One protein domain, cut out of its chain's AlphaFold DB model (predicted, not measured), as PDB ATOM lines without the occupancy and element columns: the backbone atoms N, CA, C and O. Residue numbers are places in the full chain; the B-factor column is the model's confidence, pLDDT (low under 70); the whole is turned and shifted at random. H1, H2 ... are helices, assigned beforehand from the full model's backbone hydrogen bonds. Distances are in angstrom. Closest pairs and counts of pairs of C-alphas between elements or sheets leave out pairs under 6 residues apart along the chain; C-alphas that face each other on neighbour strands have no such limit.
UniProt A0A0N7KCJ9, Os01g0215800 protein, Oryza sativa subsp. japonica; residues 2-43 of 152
ATOM      1  N   GLU A   2     264.128 216.778 246.197       88.66
ATOM      2  CA  GLU A   2     263.351 216.968 244.952       88.66
ATOM      3  C   GLU A   2     263.220 215.712 244.066       88.66
ATOM      4  O   GLU A   2     262.111 215.338 243.694       88.66
ATOM      5  N   ARG A   3     264.314 214.971 243.831       92.16
ATOM      6  CA  ARG A   3     264.266 213.692 243.087       92.16
ATOM      7  C   ARG A   3     263.385 212.626 243.750       92.16
ATOM      8  O   ARG A   3     262.756 211.828 243.066       92.16
ATOM      9  N   VAL A   4     263.343 212.610 245.083       93.72
ATOM     10  CA  VAL A   4     262.551 211.636 245.848       93.72
ATOM     11  C   VAL A   4     261.066 211.978 245.747       93.72
ATOM     12  O   VAL A   4     260.255 211.080 245.564       93.72
ATOM     13  N   LEU A   5     260.709 213.267 245.759       92.78
ATOM     14  CA  LEU A   5     259.321 213.719 245.591       92.78
ATOM     15  C   LEU A   5     258.701 213.277 244.258       92.78
ATOM     16  O   LEU A   5     257.506 213.011 244.216       92.78
ATOM     17  N   GLN A   6     259.504 213.148 243.199       92.98
ATOM     18  CA  GLN A   6     259.044 212.688 241.880       92.98
ATOM     19  C   GLN A   6     258.900 211.162 241.774       92.98
ATOM     20  O   GLN A   6     258.314 210.665 240.818       92.98
ATOM     21  N   THR A   7     259.436 210.412 242.739       93.81
ATOM     22  CA  THR A   7     259.452 208.946 242.712       93.81
ATOM     23  C   THR A   7     258.495 208.405 243.769       93.81
ATOM     24  O   THR A   7     258.925 208.004 244.849       93.81
ATOM     25  N   VAL A   8     257.191 208.423 243.482       93.75
ATOM     26  CA  VAL A   8     256.181 207.889 244.408       93.75
ATOM     27  C   VAL A   8     256.148 206.356 244.322       93.75
ATOM     28  O   VAL A   8     255.929 205.814 243.235       93.75
ATOM     29  N   PRO A   9     256.338 205.622 245.431       95.06
ATOM     30  CA  PRO A   9     256.142 204.175 245.439       95.06
ATOM     31  C   PRO A   9     254.674 203.806 245.183       95.06
ATOM     32  O   PRO A   9     253.782 204.399 245.777       95.06
ATOM     33  N   GLN A  10     254.415 202.753 244.397       95.66
ATOM     34  CA  GLN A  10     253.048 202.274 244.098       95.66
ATOM     35  C   GLN A  10     252.230 201.888 245.346       95.66
ATOM     36  O   GLN A  10     251.007 201.820 245.295       95.66
ATOM     37  N   THR A  11     252.900 201.606 246.466       95.91
ATOM     38  CA  THR A  11     252.282 201.222 247.742       95.91
ATOM     39  C   THR A  11     251.923 202.410 248.637       95.91
ATOM     40  O   THR A  11     251.381 202.202 249.721       95.91
ATOM     41  N   VAL A  12     252.231 203.642 248.221       94.80
ATOM     42  CA  VAL A  12     252.005 204.861 249.003       94.80
ATOM     43  C   VAL A  12     251.050 205.773 248.247       94.80
ATOM     44  O   VAL A  12     251.174 205.962 247.041       94.80
ATOM     45  N   ASN A  13     250.096 206.368 248.963       95.08
ATOM     46  CA  ASN A  13     249.208 207.357 248.371       95.08
ATOM     47  C   ASN A  13     250.013 208.600 247.947       95.08
ATOM     48  O   ASN A  13     250.704 209.205 248.773       95.08
ATOM     49  N   GLU A  14     249.882 209.003 246.683       95.06
ATOM     50  CA  GLU A  14     250.553 210.177 246.113       95.06
ATOM     51  C   GLU A  14     250.344 211.447 246.947       95.06
ATOM     52  O   GLU A  14     251.281 212.224 247.120       95.06
ATOM     53  N   SER A  15     249.165 211.634 247.550       95.19
ATOM     54  CA  SER A  15     248.874 212.813 248.373       95.19
ATOM     55  C   SER A  15     249.628 212.830 249.708       95.19
ATOM     56  O   SER A  15     249.792 213.889 250.306       95.19
ATOM     57  N   GLN A  16     250.066 211.670 250.207       96.26
ATOM     58  CA  GLN A  16     250.805 211.533 251.469       96.26
ATOM     59  C   GLN A  16     252.321 211.600 251.260       96.26
ATOM     60  O   GLN A  16     253.064 211.927 252.190       96.26
ATOM     61  N   TRP A  17     252.790 211.291 250.049       96.62
ATOM     62  CA  TRP A  17     254.213 211.175 249.748       96.62
ATOM     63  C   TRP A  17     255.018 212.446 250.054       96.62
ATOM     64  O   TRP A  17     256.028 212.333 250.754       96.62
ATOM     65  N   PRO A  18     254.582 213.662 249.659       96.06
ATOM     66  CA  PRO A  18     255.313 214.879 249.994       96.06
ATOM     67  C   PRO A  18     255.466 215.095 251.502       96.06
ATOM     68  O   PRO A  18     256.529 215.518 251.954       96.06
ATOM     69  N   THR A  19     254.440 214.756 252.287       96.41
ATOM     70  CA  THR A  19     254.471 214.859 253.751       96.41
ATOM     71  C   THR A  19     255.486 213.895 254.358       96.41
ATOM     72  O   THR A  19     256.279 214.307 255.203       96.41
ATOM     73  N   LEU A  20     255.516 212.637 253.904       96.46
ATOM     74  CA  LEU A  20     256.487 211.641 254.372       96.46
ATOM     75  C   LEU A  20     257.919 212.040 254.023       96.46
ATOM     76  O   LEU A  20     258.795 212.015 254.886       96.46
ATOM     77  N   VAL A  21     258.152 212.477 252.782       96.62
ATOM     78  CA  VAL A  21     259.470 212.947 252.344       96.62
ATOM     79  C   VAL A  21     259.890 214.172 253.154       96.62
ATOM     80  O   VAL A  21     261.008 214.206 253.658       96.62
ATOM     81  N   SER A  22     259.006 215.154 253.351       96.46
ATOM     82  CA  SER A  22     259.305 216.317 254.195       96.46
ATOM     83  C   SER A  22     259.642 215.915 255.631       96.46
ATOM     84  O   SER A  22     260.578 216.463 256.209       96.46
ATOM     85  N   TYR A  23     258.922 214.945 256.198       96.89
ATOM     86  CA  TYR A  23     259.200 214.419 257.531       96.89
ATOM     87  C   TYR A  23     260.580 213.755 257.597       96.89
ATOM     88  O   TYR A  23     261.375 214.117 258.462       96.89
ATOM     89  N   TRP A  24     260.913 212.843 256.678       95.91
ATOM     90  CA  TRP A  24     262.208 212.146 256.674       95.91
ATOM     91  C   TRP A  24     263.398 213.072 256.406       95.91
ATOM     92  O   TRP A  24     264.488 212.823 256.911       95.91
ATOM     93  N   TYR A  25     263.198 214.138 255.626       95.68
ATOM     94  CA  TYR A  25     264.241 215.125 255.335       95.68
ATOM     95  C   TYR A  25     264.347 216.249 256.372       95.68
ATOM     96  O   TYR A  25     265.281 217.047 256.268       95.68
ATOM     97  N   SER A  26     263.446 216.315 257.355       96.79
ATOM     98  CA  SER A  26     263.566 217.264 258.463       96.79
ATOM     99  C   SER A  26     264.791 216.955 259.327       96.79
ATOM    100  O   SER A  26     265.192 215.798 259.474       96.79
ATOM    101  N   GLU A  27     265.391 217.994 259.904       97.66
ATOM    102  CA  GLU A  27     266.597 217.851 260.725       97.66
ATOM    103  C   GLU A  27     266.346 217.010 261.985       97.66
ATOM    104  O   GLU A  27     267.170 216.165 262.329       97.66
ATOM    105  N   ASP A  28     265.175 217.150 262.614       97.94
ATOM    106  CA  ASP A  28     264.799 216.351 263.788       97.94
ATOM    107  C   ASP A  28     264.728 214.853 263.461       97.94
ATOM    108  O   ASP A  28     265.282 214.025 264.189       97.94
ATOM    109  N   SER A  29     264.106 214.491 262.335       97.68
ATOM    110  CA  SER A  29     264.020 213.094 261.901       97.68
ATOM    111  C   SER A  29     265.384 212.511 261.551       97.68
ATOM    112  O   SER A  29     265.661 211.369 261.923       97.68
ATOM    113  N   LYS A  30     266.252 213.274 260.874       97.67
ATOM    114  CA  LYS A  30     267.626 212.834 260.585       97.67
ATOM    115  C   LYS A  30     268.411 212.606 261.866       97.67
ATOM    116  O   LYS A  30     268.991 211.541 262.025       97.67
ATOM    117  N   LYS A  31     268.335 213.534 262.823       98.15
ATOM    118  CA  LYS A  31     268.992 213.393 264.127       98.15
ATOM    119  C   LYS A  31     268.555 212.119 264.854       98.15
ATOM    120  O   LYS A  31     269.394 211.397 265.384       98.15
ATOM    121  N   ILE A  32     267.252 211.826 264.870       97.89
ATOM    122  CA  ILE A  32     266.725 210.585 265.460       97.89
ATOM    123  C   ILE A  32     267.234 209.359 264.688       97.89
ATOM    124  O   ILE A  32     267.614 208.363 265.304       97.89
ATOM    125  N   SER A  33     267.253 209.421 263.354       97.28
ATOM    126  CA  SER A  33     267.754 208.342 262.496       97.28
ATOM    127  C   SER A  33     269.228 208.037 262.766       97.28
ATOM    128  O   SER A  33     269.576 206.879 262.992       97.28
ATOM    129  N   ASP A  34     270.071 209.066 262.809       97.80
ATOM    130  CA  ASP A  34     271.510 208.940 263.049       97.80
ATOM    131  C   ASP A  34     271.778 208.357 264.441       97.80
ATOM    132  O   ASP A  34     272.536 207.394 264.582       97.80
ATOM    133  N   GLN A  35     271.070 208.850 265.463       97.78
ATOM    134  CA  GLN A  35     271.180 208.321 266.822       97.78
ATOM    135  C   GLN A  35     270.748 206.853 266.907       97.78
ATOM    136  O   GLN A  35     271.379 206.053 267.600       97.78
ATOM    137  N   ASN A  36     269.671 206.476 266.216       97.31
ATOM    138  CA  ASN A  36     269.202 205.093 266.185       97.31
ATOM    139  C   ASN A  36     270.185 204.176 265.453       97.31
ATOM    140  O   ASN A  36     270.365 203.034 265.875       97.31
ATOM    141  N   GLN A  37     270.840 204.664 264.399       97.35
ATOM    142  CA  GLN A  37     271.877 203.921 263.690       97.35
ATOM    143  C   GLN A  37     273.102 203.689 264.582       97.35
ATOM    144  O   GLN A  37     273.578 202.557 264.669       97.35
ATOM    145  N   GLU A  38     273.568 204.715 265.295       97.48
ATOM    146  CA  GLU A  38     274.654 204.588 266.275       97.48
ATOM    147  C   GLU A  38     274.276 203.607 267.398       97.48
ATOM    148  O   GLU A  38     275.020 202.678 267.717       97.48
ATOM    149  N   ASN A  39     273.070 203.741 267.954       96.36
ATOM    150  CA  ASN A  39     272.569 202.837 268.988       96.36
ATOM    151  C   ASN A  39     272.493 201.388 268.494       96.36
ATOM    152  O   ASN A  39     272.849 200.475 269.238       96.36
ATOM    153  N   ALA A  40     272.062 201.171 267.249       93.07
ATOM    154  CA  ALA A  40     272.004 199.848 266.639       93.07
ATOM    155  C   ALA A  40     273.400 199.231 266.472       93.07
ATOM    156  O   ALA A  40     273.574 198.047 266.754       93.07
ATOM    157  N   GLN A  41     274.402 200.027 266.084       92.87
ATOM    158  CA  GLN A  41     275.799 199.581 265.985       92.87
ATOM    159  C   GLN A  41     276.393 199.197 267.348       92.87
ATOM    160  O   GLN A  41     277.246 198.315 267.425       92.87
ATOM    161  N   ASN A  42     275.900 199.799 268.431       93.83
ATOM    162  CA  ASN A  42     276.317 199.480 269.797       93.83
ATOM    163  C   ASN A  42     275.674 198.194 270.364       93.83
ATOM    164  O   ASN A  42     276.052 197.742 271.452       93.83
ATOM    165  N   ILE A  43     274.726 197.564 269.657       91.68
ATOM    166  CA  ILE A  43     274.130 196.286 270.077       91.68
ATOM    167  C   ILE A  43     275.135 195.152 269.841       91.68
ATOM    168  O   ILE A  43     275.260 194.619 268.742       91.68
TER     169      ILE A  43
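What this domain is: This is residues 2 to 43 of the 152 residues of the protein "Os01g0215800 protein" of Oryza sativa subsp. japonica (UniProt A0A0N7KCJ9). A straight helical arm, H3, extends away from a small head in which the short helix H1 packs on H2, and H2 and H3 meet near their ends in a wide, open corner. The loop of residues 6 to 16 swings out from H1 and folds back to the start of H2, and at the far side of the corner residues 34 to 43, of which 34 to 41 belong to H3, stick out free. The printed part has 42 residues with three named helices, in the order H1, H2, H3, and no named strand, and its class is all helix. The whole is loose, with a radius of gyration of the C-alphas of 13.0 A, and elongated, with spans of 36 by 20 by 16 A.

Where its parts are: Look first for the longest helix, H3, residues 27 to 41: find C-alpha 27 at (266.597, 217.851, 260.725), and from there the helix runs 21.1 A to C-alpha 41 at (275.799, 199.581, 265.985). Before it in the chain find H2, residues 17 to 25, which runs 12.1 A from Trp 17 to Tyr 25. At the beginning of the printed part is H1, residues 2 to 5, with C-alpha 2 at (263.351, 216.968, 244.952).

How they stand to each other: Start at H3 and compare it with H2: the two are close but not clearly touching, with 2 pairs of C-alphas within 8 A. Their closest C-alphas are those of Tyr 23 and Ser 29, 6.6 A apart. Their lines stand at a steep tilt of 64 degrees, and they run the same way. Moving on from H2, you find that it touches H1, and the closest C-alphas of the two are those of Leu 5 and Pro 18, 6.1 A apart. H1 and H3 are apart. In the backbone, every pair of O i and N i+4 is within hydrogen-bond range in H2 and H3. H1, with 4 residues, is too short for such a pair; its one pair of O i and N i+3 is within range.

The domain as a whole: Look for the two C-alphas farthest apart at Ser 15 and Asn 42, with 37.3 A between them. From Glu 2 to Ile 43, the first and last printed C-alphas are 34.3 A apart. The printed part has no cut. The link from H1 to H2 is long, with 11 residues, while the link from H2 to H3 is tight, with 1 residue. Residues 25 to 32, of which 27 to 32 belong to H3, also stand free. The B-factor column gives a mean pLDDT of 95.6 for the printed part of this predicted model, and no printed residue is under 70.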